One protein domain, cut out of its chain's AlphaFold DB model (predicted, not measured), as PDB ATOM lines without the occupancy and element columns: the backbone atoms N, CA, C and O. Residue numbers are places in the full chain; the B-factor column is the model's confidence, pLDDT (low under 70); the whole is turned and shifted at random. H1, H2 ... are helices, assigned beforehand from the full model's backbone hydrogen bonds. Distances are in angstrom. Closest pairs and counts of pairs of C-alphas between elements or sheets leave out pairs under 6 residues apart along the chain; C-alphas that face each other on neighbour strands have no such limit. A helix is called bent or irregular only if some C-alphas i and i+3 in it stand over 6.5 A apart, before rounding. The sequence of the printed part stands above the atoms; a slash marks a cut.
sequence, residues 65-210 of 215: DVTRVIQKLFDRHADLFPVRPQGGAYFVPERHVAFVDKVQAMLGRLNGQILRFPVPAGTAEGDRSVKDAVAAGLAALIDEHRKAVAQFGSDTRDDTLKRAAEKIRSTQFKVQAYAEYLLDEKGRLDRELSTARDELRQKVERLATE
ATOM      1  N   ASP A  65      48.390 -18.473 -81.102       87.62
ATOM      2  CA  ASP A  65      49.217 -18.276 -79.909       87.62
ATOM      3  C   ASP A  65      48.395 -18.438 -78.635       87.62
ATOM      4  O   ASP A  65      48.789 -19.173 -77.727       87.62
ATOM      5  N   VAL A  66      47.206 -17.833 -78.607       88.00
ATOM      6  CA  VAL A  66      46.261 -17.962 -77.493       88.00
ATOM      7  C   VAL A  66      45.835 -19.420 -77.320       88.00
ATOM      8  O   VAL A  66      45.886 -19.945 -76.207       88.00
ATOM      9  N   THR A  67      45.501 -20.111 -78.415       86.81
ATOM     10  CA  THR A  67      45.166 -21.544 -78.390       86.81
ATOM     11  C   THR A  67      46.301 -22.384 -77.802       86.81
ATOM     12  O   THR A  67      46.059 -23.196 -76.910       86.81
ATOM     13  N   ARG A  68      47.553 -22.156 -78.227       88.50
ATOM     14  CA  ARG A  68      48.731 -22.868 -77.700       88.50
ATOM     15  C   ARG A  68      48.954 -22.600 -76.213       88.50
ATOM     16  O   ARG A  68      49.335 -23.509 -75.478       88.50
ATOM     17  N   VAL A  69      48.730 -21.368 -75.755       90.94
ATOM     18  CA  VAL A  69      48.809 -21.023 -74.327       90.94
ATOM     19  C   VAL A  69      47.752 -21.789 -73.536       90.94
ATOM     20  O   VAL A  69      48.084 -22.389 -72.518       90.94
ATOM     21  N   ILE A  70      46.508 -21.827 -74.016       89.75
ATOM     22  CA  ILE A  70      45.416 -22.544 -73.346       89.75
ATOM     23  C   ILE A  70      45.713 -24.038 -73.268       89.75
ATOM     24  O   ILE A  70      45.627 -24.603 -72.182       89.75
ATOM     25  N   GLN A  71      46.128 -24.664 -74.371       88.19
ATOM     26  CA  GLN A  71      46.501 -26.083 -74.385       88.19
ATOM     27  C   GLN A  71      47.578 -26.387 -73.336       88.19
ATOM     28  O   GLN A  71      47.379 -27.251 -72.488       88.19
ATOM     29  N   LYS A  72      48.643 -25.575 -73.275       90.00
ATOM     30  CA  LYS A  72      49.704 -25.714 -72.261       90.00
ATOM     31  C   LYS A  72      49.229 -25.512 -70.822       90.00
ATOM     32  O   LYS A  72      49.883 -26.003 -69.900       90.00
ATOM     33  N   LEU A  73      48.188 -24.710 -70.601       92.12
ATOM     34  CA  LEU A  73      47.596 -24.534 -69.277       92.12
ATOM     35  C   LEU A  73      46.796 -25.780 -68.889       92.12
ATOM     36  O   LEU A  73      46.930 -26.251 -67.763       92.12
ATOM     37  N   PHE A  74      46.018 -26.339 -69.817       90.81
ATOM     38  CA  PHE A  74      45.305 -27.592 -69.590       90.81
ATOM     39  C   PHE A  74      46.278 -28.745 -69.339       90.81
ATOM     40  O   PHE A  74      46.188 -29.338 -68.273       90.81
ATOM     41  N   ASP A  75      47.312 -28.944 -70.158       84.44
ATOM     42  CA  ASP A  75      48.319 -30.004 -69.951       84.44
ATOM     43  C   ASP A  75      48.891 -30.068 -68.518       84.44
ATOM     44  O   ASP A  75      49.319 -31.129 -68.059       84.44
ATOM     45  N   ARG A  76      48.903 -28.936 -67.795       85.88
ATOM     46  CA  ARG A  76      49.358 -28.839 -66.399       85.88
ATOM     47  C   ARG A  76      48.263 -28.975 -65.343       85.88
ATOM     48  O   ARG A  76      48.584 -29.297 -64.202       85.88
ATOM     49  N   HIS A  77      47.013 -28.656 -65.666       86.69
ATOM     50  CA  HIS A  77      45.948 -28.457 -64.676       86.69
ATOM     51  C   HIS A  77      44.695 -29.316 -64.897       86.69
ATOM     52  O   HIS A  77      43.937 -29.517 -63.946       86.69
ATOM     53  N   ALA A  78      44.452 -29.801 -66.117       85.81
ATOM     54  CA  ALA A  78      43.277 -30.587 -66.484       85.81
ATOM     55  C   ALA A  78      43.478 -31.320 -67.822       85.81
ATOM     56  O   ALA A  78      44.031 -30.766 -68.765       85.81
ATOM     57  N   ASP A  79      42.950 -32.532 -67.963       85.75
ATOM     58  CA  ASP A  79      42.997 -33.221 -69.255       85.75
ATOM     59  C   ASP A  79      41.925 -32.686 -70.219       85.75
ATOM     60  O   ASP A  79      40.770 -32.480 -69.838       85.75
ATOM     61  N   LEU A  80      42.320 -32.474 -71.479       87.56
ATOM     62  CA  LEU A  80      41.426 -32.147 -72.590       87.56
ATOM     63  C   LEU A  80      41.257 -33.373 -73.481       87.56
ATOM     64  O   LEU A  80      42.179 -33.745 -74.206       87.56
ATOM     65  N   PHE A  81      40.066 -33.966 -73.479       90.38
ATOM     66  CA  PHE A  81      39.758 -35.092 -74.359       90.38
ATOM     67  C   PHE A  81      39.055 -34.583 -75.621       90.38
ATOM     68  O   PHE A  81      37.940 -34.068 -75.517       90.38
ATOM     69  N   PRO A  82      39.682 -34.646 -76.810       89.25
ATOM     70  CA  PRO A  82      39.063 -34.144 -78.030       89.25
ATOM     71  C   PRO A  82      37.833 -34.986 -78.387       89.25
ATOM     72  O   PRO A  82      37.920 -36.201 -78.523       89.25
ATOM     73  N   VAL A  83      36.692 -34.326 -78.587       87.88
ATOM     74  CA  VAL A  83      35.440 -34.981 -79.024       87.88
ATOM     75  C   VAL A  83      35.390 -35.101 -80.554       87.88
ATOM     76  O   VAL A  83      34.634 -35.892 -81.108       87.88
ATOM     77  N   ARG A  84      36.226 -34.329 -81.262       83.50
ATOM     78  CA  ARG A  84      36.360 -34.365 -82.724       83.50
ATOM     79  C   ARG A  84      37.824 -34.522 -83.147       83.50
ATOM     80  O   ARG A  84      38.684 -33.884 -82.532       83.50
ATOM     81  N   PRO A  85      38.119 -35.266 -84.231       74.12
ATOM     82  CA  PRO A  85      39.493 -35.485 -84.691       74.12
ATOM     83  C   PRO A  85      40.265 -34.195 -84.990       74.12
ATOM     84  O   PRO A  85      41.460 -34.112 -84.738       74.12
ATOM     85  N   GLN A  86      39.587 -33.162 -85.497       76.62
ATOM     86  CA  GLN A  86      40.219 -31.886 -85.853       76.62
ATOM     87  C   GLN A  86      40.410 -30.933 -84.650       76.62
ATOM     88  O   GLN A  86      40.786 -29.779 -84.842       76.62
ATOM     89  N   GLY A  87      40.130 -31.378 -83.417       79.75
ATOM     90  CA  GLY A  87      40.271 -30.575 -82.194       79.75
ATOM     91  C   GLY A  87      39.208 -29.480 -82.029       79.75
ATOM     92  O   GLY A  87      38.175 -29.491 -82.683       79.75
ATOM     93  N   GLY A  88      39.403 -28.521 -81.122       83.44
ATOM     94  CA  GLY A  88      38.504 -27.362 -80.954       83.44
ATOM     95  C   GLY A  88      37.188 -27.612 -80.200       83.44
ATOM     96  O   GLY A  88      36.520 -26.648 -79.842       83.44
ATOM     97  N   ALA A  89      36.833 -28.866 -79.910       89.50
ATOM     98  CA  ALA A  89      35.788 -29.230 -78.952       89.50
ATOM     99  C   ALA A  89      36.319 -30.346 -78.048       89.50
ATOM    100  O   ALA A  89      36.849 -31.344 -78.545       89.50
ATOM    101  N   TYR A  90      36.197 -30.155 -76.736       91.62
ATOM    102  CA  TYR A  90      36.842 -31.006 -75.743       91.62
ATOM    103  C   TYR A  90      35.878 -31.356 -74.619       91.62
ATOM    104  O   TYR A  90      35.142 -30.497 -74.135       91.62
ATOM    105  N   PHE A  91      35.933 -32.608 -74.179       92.94
ATOM    106  CA  PHE A  91      35.356 -33.024 -72.918       92.94
ATOM    107  C   PHE A  91      36.329 -32.677 -71.786       92.94
ATOM    108  O   PHE A  91      37.525 -32.975 -71.863       92.94
ATOM    109  N   VAL A  92      35.796 -32.037 -70.743       92.06
ATOM    110  CA  VAL A  92      36.509 -31.708 -69.507       92.06
ATOM    111  C   VAL A  92      35.649 -32.172 -68.330       92.06
ATOM    112  O   VAL A  92      34.495 -31.752 -68.234       92.06
ATOM    113  N   PRO A  93      36.187 -32.998 -67.420       90.12
ATOM    114  CA  PRO A  93      35.466 -33.443 -66.232       90.12
ATOM    115  C   PRO A  93      35.049 -32.285 -65.318       90.12
ATOM    116  O   PRO A  93      35.813 -31.337 -65.114       90.12
ATOM    117  N   GLU A  94      33.894 -32.425 -64.667       89.81
ATOM    118  CA  GLU A  94      33.309 -31.396 -63.792       89.81
ATOM    119  C   GLU A  94      34.250 -30.946 -62.663       89.81
ATOM    120  O   GLU A  94      34.325 -29.759 -62.353       89.81
ATOM    121  N   ARG A  95      35.071 -31.852 -62.115       89.44
ATOM    122  CA  ARG A  95      36.084 -31.524 -61.090       89.44
ATOM    123  C   ARG A  95      37.068 -30.418 -61.499       89.44
ATOM    124  O   ARG A  95      37.690 -29.809 -60.634       89.44
ATOM    125  N   HIS A  96      37.221 -30.145 -62.796       92.12
ATOM    126  CA  HIS A  96      38.093 -29.087 -63.306       92.12
ATOM    127  C   HIS A  96      37.358 -27.764 -63.579       92.12
ATOM    128  O   HIS A  96      37.995 -26.814 -64.033       92.12
ATOM    129  N   VAL A  97      36.057 -27.646 -63.274       92.12
ATOM    130  CA  VAL A  97      35.236 -26.457 -63.586       92.12
ATOM    131  C   VAL A  97      35.855 -25.151 -63.081       92.12
ATOM    132  O   VAL A  97      35.965 -24.192 -63.842       92.12
ATOM    133  N   ALA A  98      36.394 -25.142 -61.858       94.25
ATOM    134  CA  ALA A  98      37.026 -23.960 -61.270       94.25
ATOM    135  C   ALA A  98      38.267 -23.488 -62.052       94.25
ATOM    136  O   ALA A  98      38.602 -22.303 -62.060       94.25
ATOM    137  N   PHE A  99      38.978 -24.409 -62.707       94.25
ATOM    138  CA  PHE A  99      40.073 -24.061 -63.606       94.25
ATOM    139  C   PHE A  99      39.540 -23.531 -64.943       94.25
ATOM    140  O   PHE A  99      40.017 -22.496 -65.412       94.25
ATOM    141  N   VAL A 100      38.507 -24.164 -65.510       93.75
ATOM    142  CA  VAL A 100      37.855 -23.682 -66.742       93.75
ATOM    143  C   VAL A 100      37.311 -22.256 -66.558       93.75
ATOM    144  O   VAL A 100      37.460 -21.426 -67.452       93.75
ATOM    145  N   ASP A 101      36.783 -21.914 -65.380       94.81
ATOM    146  CA  ASP A 101      36.329 -20.557 -65.041       94.81
ATOM    147  C   ASP A 101      37.439 -19.513 -65.113       94.81
ATOM    148  O   ASP A 101      37.237 -18.428 -65.667       94.81
ATOM    149  N   LYS A 102      38.640 -19.854 -64.643       95.06
ATOM    150  CA  LYS A 102      39.813 -18.978 -64.765       95.06
ATOM    151  C   LYS A 102      40.203 -18.779 -66.228       95.06
ATOM    152  O   LYS A 102      40.506 -17.653 -66.623       95.06
ATOM    153  N   VAL A 103      40.157 -19.840 -67.038       93.69
ATOM    154  CA  VAL A 103      40.447 -19.758 -68.480       93.69
ATOM    155  C   VAL A 103      39.411 -18.890 -69.197       93.69
ATOM    156  O   VAL A 103      39.788 -18.018 -69.979       93.69
ATOM    157  N   GLN A 104      38.119 -19.052 -68.905       93.44
ATOM    158  CA  GLN A 104      37.069 -18.207 -69.482       93.44
ATOM    159  C   GLN A 104      37.219 -16.742 -69.069       93.44
ATOM    160  O   GLN A 104      37.092 -15.860 -69.914       93.44
ATOM    161  N   ALA A 105      37.528 -16.464 -67.799       93.19
ATOM    162  CA  ALA A 105      37.771 -15.100 -67.337       93.19
ATOM    163  C   ALA A 105      38.979 -14.463 -68.045       93.19
ATOM    164  O   ALA A 105      38.922 -13.300 -68.445       93.19
ATOM    165  N   MET A 106      40.063 -15.224 -68.235       92.25
ATOM    166  CA  MET A 106      41.232 -14.787 -69.003       92.25
ATOM    167  C   MET A 106      40.857 -14.476 -70.455       92.25
ATOM    168  O   MET A 106      41.176 -13.397 -70.949       92.25
ATOM    169  N   LEU A 107      40.145 -15.385 -71.122       90.75
ATOM    170  CA  LEU A 107      39.710 -15.195 -72.503       90.75
ATOM    171  C   LEU A 107      38.787 -13.991 -72.662       90.75
ATOM    172  O   LEU A 107      38.992 -13.212 -73.584       90.75
ATOM    173  N   GLY A 108      37.859 -13.764 -71.731       89.31
ATOM    174  CA  GLY A 108      36.998 -12.582 -71.751       89.31
ATOM    175  C   GLY A 108      37.786 -11.267 -71.729       89.31
ATOM    176  O   GLY A 108      37.418 -10.312 -72.409       89.31
ATOM    177  N   ARG A 109      38.929 -11.212 -71.026       85.75
ATOM    178  CA  ARG A 109      39.824 -10.033 -71.044       85.75
ATOM    179  C   ARG A 109      40.490  -9.821 -72.409       85.75
ATOM    180  O   ARG A 109      40.739  -8.676 -72.798       85.75
ATOM    181  N   LEU A 110      40.723 -10.913 -73.132       83.62
ATOM    182  CA  LEU A 110      41.239 -10.946 -74.502       83.62
ATOM    183  C   LEU A 110      40.131 -10.822 -75.562       83.62
ATOM    184  O   LEU A 110      40.393 -11.063 -76.734       83.62
ATOM    185  N   ASN A 111      38.901 -10.459 -75.170       81.12
ATOM    186  CA  ASN A 111      37.719 -10.432 -76.040       81.12
ATOM    187  C   ASN A 111      37.396 -11.796 -76.702       81.12
ATOM    188  O   ASN A 111      36.697 -11.847 -77.711       81.12
ATOM    189  N   GLY A 112      37.897 -12.901 -76.145       85.19
ATOM    190  CA  GLY A 112      37.573 -14.267 -76.548       85.19
ATOM    191  C   GLY A 112      36.444 -14.871 -75.711       85.19
ATOM    192  O   GLY A 112      36.054 -14.338 -74.673       85.19
ATOM    193  N   GLN A 113      35.946 -16.029 -76.144       87.69
ATOM    194  CA  GLN A 113      34.897 -16.768 -75.441       87.69
ATOM    195  C   GLN A 113      35.130 -18.278 -75.494       87.69
ATOM    196  O   GLN A 113      35.721 -18.792 -76.442       87.69
ATOM    197  N   ILE A 114      34.620 -18.983 -74.481       89.00
ATOM    198  CA  ILE A 114      34.455 -20.440 -74.494       89.00
ATOM    199  C   ILE A 114      32.966 -20.713 -74.374       89.00
ATOM    200  O   ILE A 114      32.318 -20.214 -73.454       89.00
ATOM    201  N   LEU A 115      32.448 -21.533 -75.280       90.88
ATOM    202  CA  LEU A 115      31.103 -22.079 -75.172       90.88
ATOM    203  C   LEU A 115      31.179 -23.400 -74.415       90.88
ATOM    204  O   LEU A 115      32.011 -24.251 -74.731       90.88
ATOM    205  N   ARG A 116      30.327 -23.558 -73.403       91.88
ATOM    206  CA  ARG A 116      30.275 -24.761 -72.572       91.88
ATOM    207  C   ARG A 116      28.868 -25.326 -72.607       91.88
ATOM    208  O   ARG A 116      27.907 -24.592 -72.397       91.88
ATOM    209  N   PHE A 117      28.776 -26.627 -72.828       91.69
ATOM    210  CA  PHE A 117      27.523 -27.364 -72.810       91.69
ATOM    211  C   PHE A 117      27.682 -28.508 -71.807       91.69
ATOM    212  O   PHE A 117      28.617 -29.298 -71.964       91.69
ATOM    213  N   PRO A 118      26.853 -28.581 -70.751       91.00
ATOM    214  CA  PRO A 118      26.916 -29.697 -69.820       91.00
ATOM    215  C   PRO A 118      26.491 -30.985 -70.529       91.00
ATOM    216  O   PRO A 118      25.550 -30.978 -71.324       91.00
ATOM    217  N   VAL A 119      27.169 -32.089 -70.218       90.81
ATOM    218  CA  VAL A 119      26.750 -33.435 -70.625       90.81
ATOM    219  C   VAL A 119      26.033 -34.067 -69.430       90.81
ATOM    220  O   VAL A 119      26.686 -34.296 -68.411       90.81
ATOM    221  N   PRO A 120      24.711 -34.308 -69.493       88.06
ATOM    222  CA  PRO A 120      23.980 -34.891 -68.372       88.06
ATOM    223  C   PRO A 120      24.412 -36.339 -68.121       88.06
ATOM    224  O   PRO A 120      24.326 -37.180 -69.020       88.06
ATOM    225  N   ALA A 121      24.840 -36.623 -66.891       87.75
ATOM    226  CA  ALA A 121      25.204 -37.971 -66.465       87.75
ATOM    227  C   ALA A 121      23.985 -38.907 -66.444       87.75
ATOM    228  O   ALA A 121      22.872 -38.483 -66.115       87.75
ATOM    229  N   GLY A 122      24.202 -40.184 -66.763       88.00
ATOM    230  CA  GLY A 122      23.162 -41.216 -66.742       88.00
ATOM    231  C   GLY A 122      22.330 -41.278 -68.023       88.00
ATOM    232  O   GLY A 122      21.341 -42.011 -68.088       88.00
ATOM    233  N   THR A 123      22.699 -40.507 -69.047       93.12
ATOM    234  CA  THR A 123      22.092 -40.616 -70.373       93.12
ATOM    235  C   THR A 123      22.902 -41.604 -71.200       93.12
ATOM    236  O   THR A 123      24.103 -41.425 -71.362       93.12
ATOM    237  N   ALA A 124      22.256 -42.622 -71.779       92.31
ATOM    238  CA  ALA A 124      22.967 -43.667 -72.527       92.31
ATOM    239  C   ALA A 124      23.893 -43.097 -73.621       92.31
ATOM    240  O   ALA A 124      25.030 -43.534 -73.780       92.31
ATOM    241  N   GLU A 125      23.417 -42.086 -74.349       92.81
ATOM    242  CA  GLU A 125      24.170 -41.423 -75.416       92.81
ATOM    243  C   GLU A 125      25.279 -40.497 -74.898       92.81
ATOM    244  O   GLU A 125      26.378 -40.471 -75.460       92.81
ATOM    245  N   GLY A 126      25.017 -39.753 -73.820       92.62
ATOM    246  CA  GLY A 126      26.009 -38.882 -73.190       92.62
ATOM    247  C   GLY A 126      27.144 -39.683 -72.562       92.62
ATOM    248  O   GLY A 126      28.309 -39.430 -72.862       92.62
ATOM    249  N   ASP A 127      26.804 -40.703 -71.775       93.44
ATOM    250  CA  ASP A 127      27.764 -41.582 -71.110       93.44
ATOM    251  C   ASP A 127      28.622 -42.330 -72.143       93.44
ATOM    252  O   ASP A 127      29.844 -42.389 -72.002       93.44
ATOM    253  N   ARG A 128      28.017 -42.819 -73.241       93.75
ATOM    254  CA  ARG A 128      28.762 -43.417 -74.362       93.75
ATOM    255  C   ARG A 128      29.729 -42.420 -74.999       93.75
ATOM    256  O   ARG A 128      30.897 -42.744 -75.178       93.75
ATOM    257  N   SER A 129      29.268 -41.209 -75.308       93.31
ATOM    258  CA  SER A 129      30.102 -40.188 -75.962       93.31
ATOM    259  C   SER A 129      31.286 -39.769 -75.087       93.31
ATOM    260  O   SER A 129      32.396 -39.579 -75.584       93.31
ATOM    261  N   VAL A 130      31.062 -39.643 -73.775       94.19
ATOM    262  CA  VAL A 130      32.116 -39.343 -72.801       94.19
ATOM    263  C   VAL A 130      33.107 -40.498 -72.711       94.19
ATOM    264  O   VAL A 130      34.312 -40.252 -72.794       94.19
ATOM    265  N   LYS A 131      32.624 -41.744 -72.605       95.19
ATOM    266  CA  LYS A 131      33.478 -42.937 -72.613       95.19
ATOM    267  C   LYS A 131      34.383 -42.955 -73.838       95.19
ATOM    268  O   LYS A 131      35.599 -43.058 -73.692       95.19
ATOM    269  N   ASP A 132      33.804 -42.802 -75.025       94.56
ATOM    270  CA  ASP A 132      34.529 -42.885 -76.291       94.56
ATOM    271  C   ASP A 132      35.572 -41.763 -76.413       94.56
ATOM    272  O   ASP A 132      36.714 -42.020 -76.797       94.56
ATOM    273  N   ALA A 133      35.233 -40.531 -76.016       94.50
ATOM    274  CA  ALA A 133      36.162 -39.399 -76.046       94.50
ATOM    275  C   ALA A 133      37.346 -39.583 -75.078       94.50
ATOM    276  O   ALA A 133      38.502 -39.357 -75.449       94.50
ATOM    277  N   VAL A 134      37.074 -40.013 -73.842       94.88
ATOM    278  CA  VAL A 134      38.114 -40.260 -72.831       94.88
ATOM    279  C   VAL A 134      38.995 -41.439 -73.252       94.88
ATOM    280  O   VAL A 134      40.224 -41.337 -73.207       94.88
ATOM    281  N   ALA A 135      38.392 -42.534 -73.722       95.94
ATOM    282  CA  ALA A 135      39.115 -43.715 -74.180       95.94
ATOM    283  C   ALA A 135      39.997 -43.412 -75.398       95.94
ATOM    284  O   ALA A 135      41.158 -43.820 -75.422       95.94
ATOM    285  N   ALA A 136      39.488 -42.656 -76.375       94.12
ATOM    286  CA  ALA A 136      40.254 -42.247 -77.550       94.12
ATOM    287  C   ALA A 136      41.444 -41.351 -77.177       94.12
ATOM    288  O   ALA A 136      42.553 -41.571 -77.663       94.12
ATOM    289  N   GLY A 137      41.250 -40.373 -76.285       92.62
ATOM    290  CA  GLY A 137      42.342 -39.495 -75.865       92.62
ATOM    291  C   GLY A 137      43.427 -40.222 -75.065       92.62
ATOM    292  O   GLY A 137      44.612 -39.992 -75.293       92.62
ATOM    293  N   LEU A 138      43.055 -41.151 -74.178       95.12
ATOM    294  CA  LEU A 138      44.035 -41.973 -73.459       95.12
ATOM    295  C   LEU A 138      44.751 -42.961 -74.391       95.12
ATOM    296  O   LEU A 138      45.962 -43.130 -74.264       95.12
ATOM    297  N   ALA A 139      44.047 -43.557 -75.357       95.88
ATOM    298  CA  ALA A 139      44.659 -44.411 -76.374       95.88
ATOM    299  C   ALA A 139      45.679 -43.639 -77.230       95.88
ATOM    300  O   ALA A 139      46.768 -44.149 -77.491       95.88
ATOM    301  N   ALA A 140      45.376 -42.390 -77.601       93.75
ATOM    302  CA  ALA A 140      46.311 -41.528 -78.321       93.75
ATOM    303  C   ALA A 140      47.591 -41.256 -77.509       93.75
ATOM    304  O   ALA A 140      48.687 -41.374 -78.050       93.75
ATOM    305  N   LEU A 141      47.478 -40.990 -76.200       94.19
ATOM    306  CA  LEU A 141      48.652 -40.841 -75.328       94.19
ATOM    307  C   LEU A 141      49.493 -42.124 -75.267       94.19
ATOM    308  O   LEU A 141      50.720 -42.057 -75.277       94.19
ATOM    309  N   ILE A 142      48.857 -43.299 -75.204       97.06
ATOM    310  CA  ILE A 142      49.572 -44.584 -75.209       97.06
ATOM    311  C   ILE A 142      50.323 -44.777 -76.532       97.06
ATOM    312  O   ILE A 142      51.495 -45.156 -76.518       97.06
ATOM    313  N   ASP A 143      49.679 -44.488 -77.662       96.94
ATOM    314  CA  ASP A 143      50.293 -44.564 -78.989       96.94
ATOM    315  C   ASP A 143      51.496 -43.613 -79.127       96.94
ATOM    316  O   ASP A 143      52.549 -44.011 -79.630       96.94
ATOM    317  N   GLU A 144      51.404 -42.389 -78.596       95.75
ATOM    318  CA  GLU A 144      52.534 -41.452 -78.526       95.75
ATOM    319  C   GLU A 144      53.721 -42.024 -77.738       95.75
ATOM    320  O   GLU A 144      54.866 -41.915 -78.189       95.75
ATOM    321  N   HIS A 145      53.475 -42.677 -76.594       96.75
ATOM    322  CA  HIS A 145      54.548 -43.318 -75.825       96.75
ATOM    323  C   HIS A 145      55.210 -44.439 -76.619       96.75
ATOM    324  O   HIS A 145      56.437 -44.504 -76.668       96.75
ATOM    325  N   ARG A 146      54.423 -45.298 -77.274       97.50
ATOM    326  CA  ARG A 146      54.948 -46.409 -78.086       97.50
ATOM    327  C   ARG A 146      55.776 -45.902 -79.263       97.50
ATOM    328  O   ARG A 146      56.879 -46.398 -79.497       97.50
ATOM    329  N   LYS A 147      55.303 -44.861 -79.956       97.06
ATOM    330  CA  LYS A 147      56.056 -44.181 -81.023       97.06
ATOM    331  C   LYS A 147      57.373 -43.603 -80.512       97.06
ATOM    332  O   LYS A 147      58.400 -43.795 -81.157       97.06
ATOM    333  N   ALA A 148      57.367 -42.952 -79.348       95.69
ATOM    334  CA  ALA A 148      58.588 -42.430 -78.739       95.69
ATOM    335  C   ALA A 148      59.584 -43.555 -78.401       95.69
ATOM    336  O   ALA A 148      60.763 -43.447 -78.724       95.69
ATOM    337  N   VAL A 149      59.109 -44.664 -77.822       96.31
ATOM    338  CA  VAL A 149      59.940 -45.840 -77.509       96.31
ATOM    339  C   VAL A 149      60.556 -46.457 -78.765       96.31
ATOM    340  O   VAL A 149      61.733 -46.823 -78.766       96.31
ATOM    341  N   ALA A 150      59.782 -46.560 -79.847       95.62
ATOM    342  CA  ALA A 150      60.257 -47.112 -81.110       95.62
ATOM    343  C   ALA A 150      61.440 -46.316 -81.691       95.62
ATOM    344  O   ALA A 150      62.348 -46.920 -82.265       95.62
ATOM    345  N   GLN A 151      61.452 -44.994 -81.486       95.00
ATOM    346  CA  GLN A 151      62.487 -44.077 -81.975       95.00
ATOM    347  C   GLN A 151      63.802 -44.124 -81.186       95.00
ATOM    348  O   GLN A 151      64.789 -43.569 -81.658       95.00
ATOM    349  N   PHE A 152      63.855 -44.764 -80.013       95.44
ATOM    350  CA  PHE A 152      65.102 -44.832 -79.248       95.44
ATOM    351  C   PHE A 152      66.184 -45.637 -79.985       95.44
ATOM    352  O   PHE A 152      65.906 -46.640 -80.647       95.44
ATOM    353  N   GLY A 153      67.426 -45.200 -79.838       92.62
ATOM    354  CA  GLY A 153      68.626 -45.772 -80.445       92.62
ATOM    355  C   GLY A 153      69.790 -45.802 -79.458       92.62
ATOM    356  O   GLY A 153      69.638 -45.410 -78.299       92.62
ATOM    357  N   SER A 154      70.954 -46.269 -79.909       88.56
ATOM    358  CA  SER A 154      72.172 -46.389 -79.089       88.56
ATOM    359  C   SER A 154      72.701 -45.048 -78.563       88.56
ATOM    360  O   SER A 154      73.411 -45.006 -77.564       88.56
ATOM    361  N   ASP A 155      72.306 -43.940 -79.187       90.50
ATOM    362  CA  ASP A 155      72.608 -42.564 -78.787       90.50
ATOM    363  C   ASP A 155      71.599 -41.978 -77.776       90.50
ATOM    364  O   ASP A 155      71.754 -40.847 -77.299       90.50
ATOM    365  N   THR A 156      70.547 -42.725 -77.431       93.00
ATOM    366  CA  THR A 156      69.500 -42.248 -76.526       93.00
ATOM    367  C   THR A 156      70.009 -42.193 -75.090       93.00
ATOM    368  O   THR A 156      70.367 -43.199 -74.485       93.00
ATOM    369  N   ARG A 157      69.987 -40.992 -74.507       92.69
ATOM    370  CA  ARG A 157      70.428 -40.748 -73.126       92.69
ATOM    371  C   ARG A 157      69.533 -41.458 -72.107       92.69
ATOM    372  O   ARG A 157      68.310 -41.449 -72.244       92.69
ATOM    373  N   ASP A 158      70.134 -41.940 -71.022       92.19
ATOM    374  CA  ASP A 158      69.434 -42.583 -69.897       92.19
ATOM    375  C   ASP A 158      68.300 -41.711 -69.317       92.19
ATOM    376  O   ASP A 158      67.187 -42.183 -69.087       92.19
ATOM    377  N   ASP A 159      68.521 -40.399 -69.196       95.19
ATOM    378  CA  ASP A 159      67.485 -39.456 -68.751       95.19
ATOM    379  C   ASP A 159      66.253 -39.434 -69.672       95.19
ATOM    380  O   ASP A 159      65.125 -39.264 -69.204       95.19
ATOM    381  N   THR A 160      66.437 -39.620 -70.982       94.81
ATOM    382  CA  THR A 160      65.328 -39.704 -71.943       94.81
ATOM    383  C   THR A 160      64.506 -40.970 -71.704       94.81
ATOM    384  O   THR A 160      63.274 -40.907 -71.696       94.81
ATOM    385  N   LEU A 161      65.170 -42.098 -71.429       94.25
ATOM    386  CA  LEU A 161      64.525 -43.377 -71.113       94.25
ATOM    387  C   LEU A 161      63.740 -43.291 -69.793       94.25
ATOM    388  O   LEU A 161      62.579 -43.703 -69.727       94.25
ATOM    389  N   LYS A 162      64.325 -42.672 -68.759       95.00
ATOM    390  CA  LYS A 162      63.661 -42.414 -67.469       95.00
ATOM    391  C   LYS A 162      62.414 -41.546 -67.626       95.00
ATOM    392  O   LYS A 162      61.350 -41.912 -67.127       95.00
ATOM    393  N   ARG A 163      62.509 -40.447 -68.382       95.88
ATOM    394  CA  ARG A 163      61.360 -39.574 -68.682       95.88
ATOM    395  C   ARG A 163      60.259 -40.310 -69.442       95.88
ATOM    396  O   ARG A 163      59.082 -40.073 -69.183       95.88
ATOM    397  N   ALA A 164      60.607 -41.211 -70.361       95.69
ATOM    398  CA  ALA A 164      59.621 -42.037 -71.053       95.69
ATOM    399  C   ALA A 164      58.876 -42.965 -70.079       95.69
ATOM    400  O   ALA A 164      57.645 -43.020 -70.099       95.69
ATOM    401  N   ALA A 165      59.596 -43.614 -69.157       96.00
ATOM    402  CA  ALA A 165      58.983 -44.435 -68.112       96.00
ATOM    403  C   ALA A 165      58.044 -43.616 -67.207       96.00
ATOM    404  O   ALA A 165      56.953 -44.072 -66.863       96.00
ATOM    405  N   GLU A 166      58.435 -42.393 -66.838       96.56
ATOM    406  CA  GLU A 166      57.589 -41.475 -66.064       96.56
ATOM    407  C   GLU A 166      56.310 -41.087 -66.807       96.56
ATOM    408  O   GLU A 166      55.234 -41.096 -66.210       96.56
ATOM    409  N   LYS A 167      56.394 -40.807 -68.112       95.38
ATOM    410  CA  LYS A 167      55.222 -40.495 -68.943       95.38
ATOM    411  C   LYS A 167      54.239 -41.666 -69.036       95.38
ATOM    412  O   LYS A 167      53.030 -41.455 -68.893       95.38
ATOM    413  N   ILE A 168      54.741 -42.895 -69.196       96.69
ATOM    414  CA  ILE A 168      53.906 -44.108 -69.188       96.69
ATOM    415  C   ILE A 168      53.225 -44.275 -67.822       96.69
ATOM    416  O   ILE A 168      52.010 -44.460 -67.764       96.69
ATOM    417  N   ARG A 169      53.968 -44.129 -66.713       96.25
ATOM    418  CA  ARG A 169      53.400 -44.195 -65.350       96.25
ATOM    419  C   ARG A 169      52.344 -43.118 -65.100       96.25
ATOM    420  O   ARG A 169      51.300 -43.405 -64.526       96.25
ATOM    421  N   SER A 170      52.590 -41.891 -65.553       94.75
ATOM    422  CA  SER A 170      51.619 -40.795 -65.464       94.75
ATOM    423  C   SER A 170      50.332 -41.129 -66.226       94.75
ATOM    424  O   SER A 170      49.233 -40.936 -65.713       94.75
ATOM    425  N   THR A 171      50.444 -41.732 -67.410       95.44
ATOM    426  CA  THR A 171      49.272 -42.156 -68.198       95.44
ATOM    427  C   THR A 171      48.521 -43.306 -67.531       95.44
ATOM    428  O   THR A 171      47.293 -43.299 -67.509       95.44
ATOM    429  N   GLN A 172      49.229 -44.242 -66.895       95.81
ATOM    430  CA  GLN A 172      48.606 -45.273 -66.065       95.81
ATOM    431  C   GLN A 172      47.798 -44.668 -64.914       95.81
ATOM    432  O   GLN A 172      46.667 -45.087 -64.674       95.81
ATOM    433  N   PHE A 173      48.340 -43.652 -64.237       94.31
ATOM    434  CA  PHE A 173      47.603 -42.921 -63.208       94.31
ATOM    435  C   PHE A 173      46.344 -42.256 -63.778       94.31
ATOM    436  O   PHE A 173      45.278 -42.366 -63.174       94.31
ATOM    437  N   LYS A 174      46.426 -41.642 -64.968       93.25
ATOM    438  CA  LYS A 174      45.253 -41.067 -65.648       93.25
ATOM    439  C   LYS A 174      44.179 -42.123 -65.921       93.25
ATOM    440  O   LYS A 174      43.029 -41.891 -65.568       93.25
ATOM    441  N   VAL A 175      44.530 -43.293 -66.462       95.38
ATOM    442  CA  VAL A 175      43.561 -44.387 -66.694       95.38
ATOM    443  C   VAL A 175      42.827 -44.772 -65.403       95.38
ATOM    444  O   VAL A 175      41.614 -44.965 -65.430       95.38
ATOM    445  N   GLN A 176      43.517 -44.812 -64.257       93.88
ATOM    446  CA  GLN A 176      42.844 -45.052 -62.973       93.88
ATOM    447  C   GLN A 176      41.960 -43.869 -62.549       93.88
ATOM    448  O   GLN A 176      40.820 -44.070 -62.142       93.88
ATOM    449  N   ALA A 177      42.443 -42.633 -62.688       91.81
ATOM    450  CA  ALA A 177      41.705 -41.419 -62.325       91.81
ATOM    451  C   ALA A 177      40.454 -41.157 -63.192       91.81
ATOM    452  O   ALA A 177      39.611 -40.329 -62.824       91.81
ATOM    453  N   TYR A 178      40.356 -41.828 -64.343       93.62
ATOM    454  CA  TYR A 178      39.230 -41.780 -65.279       93.62
ATOM    455  C   TYR A 178      38.428 -43.086 -65.341       93.62
ATOM    456  O   TYR A 178      37.564 -43.218 -66.203       93.62
ATOM    457  N   ALA A 179      38.667 -44.035 -64.430       93.25
ATOM    458  CA  ALA A 179      38.035 -45.356 -64.455       93.25
ATOM    459  C   ALA A 179      36.497 -45.299 -64.526       93.25
ATOM    460  O   ALA A 179      35.898 -46.072 -65.269       93.25
ATOM    461  N   GLU A 180      35.873 -44.357 -63.813       91.38
ATOM    462  CA  GLU A 180      34.414 -44.167 -63.801       91.38
ATOM    463  C   GLU A 180      33.845 -43.821 -65.184       91.38
ATOM    464  O   GLU A 180      32.773 -44.297 -65.541       91.38
ATOM    465  N   TYR A 181      34.578 -43.044 -65.986       91.56
ATOM    466  CA  TYR A 181      34.165 -42.679 -67.343       91.56
ATOM    467  C   TYR A 181      34.470 -43.774 -68.366       91.56
ATOM    468  O   TYR A 181      33.825 -43.847 -69.406       91.56
ATOM    469  N   LEU A 182      35.478 -44.605 -68.095       93.12
ATOM    470  CA  LEU A 182      35.972 -45.602 -69.041       93.12
ATOM    471  C   LEU A 182      35.122 -46.871 -69.080       93.12
ATOM    472  O   LEU A 182      35.123 -47.548 -70.103       93.12
ATOM    473  N   LEU A 183      34.411 -47.202 -68.000       88.94
ATOM    474  CA  LEU A 183      33.588 -48.411 -67.918       88.94
ATOM    475  C   LEU A 183      34.370 -49.657 -68.398       88.94
ATOM    476  O   LEU A 183      35.418 -49.997 -67.843       88.94
ATOM    477  N   ASP A 184      33.884 -50.324 -69.445       91.50
ATOM    478  CA  ASP A 184      34.466 -51.518 -70.055       91.50
ATOM    479  C   ASP A 184      35.781 -51.263 -70.821       91.50
ATOM    480  O   ASP A 184      36.625 -52.160 -70.919       91.50
ATOM    481  N   GLU A 185      36.028 -50.033 -71.275       96.44
ATOM    482  CA  GLU A 185      37.240 -49.666 -72.027       96.44
ATOM    483  C   GLU A 185      38.505 -49.653 -71.161       96.44
ATOM    484  O   GLU A 185      39.621 -49.799 -71.673       96.44
ATOM    485  N   LYS A 186      38.362 -49.544 -69.834       96.50
ATOM    486  CA  LYS A 186      39.506 -49.517 -68.912       96.50
ATOM    487  C   LYS A 186      40.405 -50.743 -69.085       96.50
ATOM    488  O   LYS A 186      41.625 -50.610 -69.156       96.50
ATOM    489  N   GLY A 187      39.814 -51.934 -69.202       96.25
ATOM    490  CA  GLY A 187      40.568 -53.183 -69.342       96.25
ATOM    491  C   GLY A 187      41.333 -53.290 -70.667       96.25
ATOM    492  O   GLY A 187      42.351 -53.981 -70.748       96.25
ATOM    493  N   ARG A 188      40.872 -52.609 -71.723       97.25
ATOM    494  CA  ARG A 188      41.628 -52.483 -72.976       97.25
ATOM    495  C   ARG A 188      42.840 -51.570 -72.776       97.25
ATOM    496  O   ARG A 188      43.957 -51.999 -73.054       97.25
ATOM    497  N   LEU A 189      42.634 -50.376 -72.221       97.75
ATOM    498  CA  LEU A 189      43.703 -49.392 -72.000       97.75
ATOM    499  C   LEU A 189      44.784 -49.887 -71.027       97.75
ATOM    500  O   LEU A 189      45.969 -49.667 -71.265       97.75
ATOM    501  N   ASP A 190      44.404 -50.604 -69.965       97.62
ATOM    502  CA  ASP A 190      45.360 -51.206 -69.026       97.62
ATOM    503  C   ASP A 190      46.281 -52.224 -69.730       97.62
ATOM    504  O   ASP A 190      47.488 -52.262 -69.471       97.62
ATOM    505  N   ARG A 191      45.738 -53.026 -70.659       97.75
ATOM    506  CA  ARG A 191      46.531 -53.974 -71.462       97.75
ATOM    507  C   ARG A 191      47.480 -53.247 -72.408       97.75
ATOM    508  O   ARG A 191      48.659 -53.584 -72.443       97.75
ATOM    509  N   GLU A 192      46.993 -52.230 -73.115       97.69
ATOM    510  CA  GLU A 192      47.812 -51.421 -74.027       97.69
ATOM    511  C   GLU A 192      48.958 -50.704 -73.296       97.69
ATOM    512  O   GLU A 192      50.090 -50.687 -73.784       97.69
ATOM    513  N   LEU A 193      48.711 -50.187 -72.087       96.88
ATOM    514  CA  LEU A 193      49.752 -49.618 -71.227       96.88
ATOM    515  C   LEU A 193      50.784 -50.655 -70.781       96.88
ATOM    516  O   LEU A 193      51.979 -50.354 -70.763       96.88
ATOM    517  N   SER A 194      50.345 -51.865 -70.420       97.31
ATOM    518  CA  SER A 194      51.274 -52.946 -70.075       97.31
ATOM    519  C   SER A 194      52.172 -53.282 -71.260       97.31
ATOM    520  O   SER A 194      53.386 -53.377 -71.087       97.31
ATOM    521  N   THR A 195      51.604 -53.378 -72.465       97.31
ATOM    522  CA  THR A 195      52.372 -53.587 -73.695       97.31
ATOM    523  C   THR A 195      53.385 -52.465 -73.920       97.31
ATOM    524  O   THR A 195      54.562 -52.757 -74.106       97.31
ATOM    525  N   ALA A 196      52.983 -51.194 -73.819       96.94
ATOM    526  CA  ALA A 196      53.898 -50.061 -73.986       96.94
ATOM    527  C   ALA A 196      55.052 -50.069 -72.960       96.94
ATOM    528  O   ALA A 196      56.197 -49.748 -73.285       96.94
ATOM    529  N   ARG A 197      54.774 -50.467 -71.711       97.12
ATOM    530  CA  ARG A 197      55.794 -50.619 -70.664       97.12
ATOM    531  C   ARG A 197      56.768 -51.754 -70.984       97.12
ATOM    532  O   ARG A 197      57.974 -51.590 -70.795       97.12
ATOM    533  N   ASP A 198      56.255 -52.892 -71.437       97.62
ATOM    534  CA  ASP A 198      57.077 -54.054 -71.773       97.62
ATOM    535  C   ASP A 198      57.949 -53.774 -73.009       97.62
ATOM    536  O   ASP A 198      59.127 -54.132 -73.011       97.62
ATOM    537  N   GLU A 199      57.421 -53.052 -74.002       96.75
ATOM    538  CA  GLU A 199      58.175 -52.542 -75.154       96.75
ATOM    539  C   GLU A 199      59.328 -51.626 -74.719       96.75
ATOM    540  O   GLU A 199      60.459 -51.809 -75.175       96.75
ATOM    541  N   LEU A 200      59.078 -50.681 -73.799       96.50
ATOM    542  CA  LEU A 200      60.132 -49.824 -73.243       96.50
ATOM    543  C   LEU A 200      61.207 -50.658 -72.541       96.50
ATOM    544  O   LEU A 200      62.390 -50.453 -72.801       96.50
ATOM    545  N   ARG A 201      60.820 -51.617 -71.692       96.12
ATOM    546  CA  ARG A 201      61.777 -52.489 -70.995       96.12
ATOM    547  C   ARG A 201      62.664 -53.248 -71.983       96.12
ATOM    548  O   ARG A 201      63.884 -53.166 -71.882       96.12
ATOM    549  N   GLN A 202      62.066 -53.912 -72.972       95.12
ATOM    550  CA  GLN A 202      62.808 -54.649 -74.004       95.12
ATOM    551  C   GLN A 202      63.722 -53.738 -74.831       95.12
ATOM    552  O   GLN A 202      64.777 -54.156 -75.306       95.12
ATOM    553  N   LYS A 203      63.311 -52.487 -75.066       93.56
ATOM    554  CA  LYS A 203      64.137 -51.501 -75.765       93.56
ATOM    555  C   LYS A 203      65.355 -51.115 -74.923       93.56
ATOM    556  O   LYS A 203      66.460 -51.154 -75.446       93.56
ATOM    557  N   VAL A 204      65.169 -50.816 -73.637       93.44
ATOM    558  CA  VAL A 204      66.261 -50.490 -72.701       93.44
ATOM    559  C   VAL A 204      67.248 -51.654 -72.572       93.44
ATOM    560  O   VAL A 204      68.452 -51.436 -72.656       93.44
ATOM    561  N   GLU A 205      66.755 -52.887 -72.428       92.75
ATOM    562  CA  GLU A 205      67.597 -54.089 -72.334       92.75
ATOM    563  C   GLU A 205      68.485 -54.262 -73.572       92.75
ATOM    564  O   GLU A 205      69.692 -54.462 -73.431       92.75
ATOM    565  N   ARG A 206      67.916 -54.109 -74.778       90.88
ATOM    566  CA  ARG A 206      68.674 -54.167 -76.039       90.88
ATOM    567  C   ARG A 206      69.753 -53.092 -76.120       90.88
ATOM    568  O   ARG A 206      70.893 -53.401 -76.444       90.88
ATOM    569  N   LEU A 207      69.414 -51.849 -75.775       89.81
ATOM    570  CA  LEU A 207      70.371 -50.738 -75.802       89.81
ATOM    571  C   LEU A 207      71.512 -50.920 -74.791       89.81
ATOM    572  O   LEU A 207      72.623 -50.472 -75.045       89.81
ATOM    573  N   ALA A 208      71.268 -51.604 -73.671       85.25
ATOM    574  CA  ALA A 208      72.308 -51.933 -72.699       85.25
ATOM    575  C   ALA A 208      73.240 -53.077 -73.155       85.25
ATOM    576  O   ALA A 208      74.323 -53.228 -72.591       85.25
ATOM    577  N   THR A 209      72.828 -53.893 -74.136       82.19
ATOM    578  CA  THR A 209      73.628 -55.011 -74.673       82.19
ATOM    579  C   THR A 209      74.365 -54.675 -75.971       82.19
ATOM    580  O   THR A 209      75.307 -55.383 -76.324       82.19
ATOM    581  N   GLU A 210      73.968 -53.619 -76.684       69.06
ATOM    582  CA  GLU A 210      74.673 -53.152 -77.881       69.06
ATOM    583  C   GLU A 210      76.006 -52.482 -77.486       69.06
ATOM    584  O   GLU A 210      76.002 -51.512 -76.725       69.06
TER     585      GLU A 210
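AT A GLANCE: This is residues 65 to 210 of the 215 residues of an uncharacterized protein of Gemmata sp. SH-PL17 (UniProt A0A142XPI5). Three long helices, H3, H4 and H5, lie side by side in an up-and-down bundle that makes the long body, while a smaller, loose pair of helices, H1 and H2, lies off to one side of it. Two long stretches, residues 78 to 93 and 110 to 123, join H1 to H2 and H2 to H3. The printed part has 146 residues with five named helices, H1 to H5 in order, and no named strand; its class is all helix. It is only just loose, close to compact, with a radius of gyration of the C-alphas of 17.8 A, and spans 55 by 37 by 24 A.

IN THESE COORDINATES: Find C-alpha 65 at (49.217, -18.276, -79.909); from there H1 runs to residue 77. H2 takes residues 94 to 109, with a kink of 28 degrees near residue 101. Find C-alpha 124 at (22.967, -43.667, -72.527), where H3 begins its 38.4 A to residue 150. H4, residues 158 to 177, is 28.8 A long. H5, residues 179 to 209, spans 38.3 A, kinks by 84 degrees near residue 186 and ends at C-alpha 209, (73.628, -55.011, -74.673). H2 and H5 are irregular: C-alphas 95 and 98 are 7.6 A apart, 181 and 184 9.3 A.

HOW THE PARTS SIT: In the bundle, H3 touches H5, closest at the C-alphas of Lys 131 and Leu 182, 5.1 A. H4 forms hairpins with H3, closest C-alphas His 145 and Ile 168, 6.7 A, and with H5, Gln 172 and Leu 193, 6.8 A. H1 and H2, a hairpin, only just touch, with 3 pairs of C-alphas within 8 A, His 77 and Phe 99 closest at 7.4 A; both are apart from H3, H4 and H5. Every O i to N i+4 pair is within hydrogen-bond range in H3 and H4, against 8 of 9 in H1, 9 of 12 in H2 and 21 of 27 in H5.

THE WHOLE: The C-alphas of Asn 111 and Thr 209, the two farthest apart, are 57.3 A apart. The printed part has no cut. The links H1 to H2 and H2 to H3 are long. Look at residue 210 for the one pLDDT under 70; the mean of the printed part is 92.0.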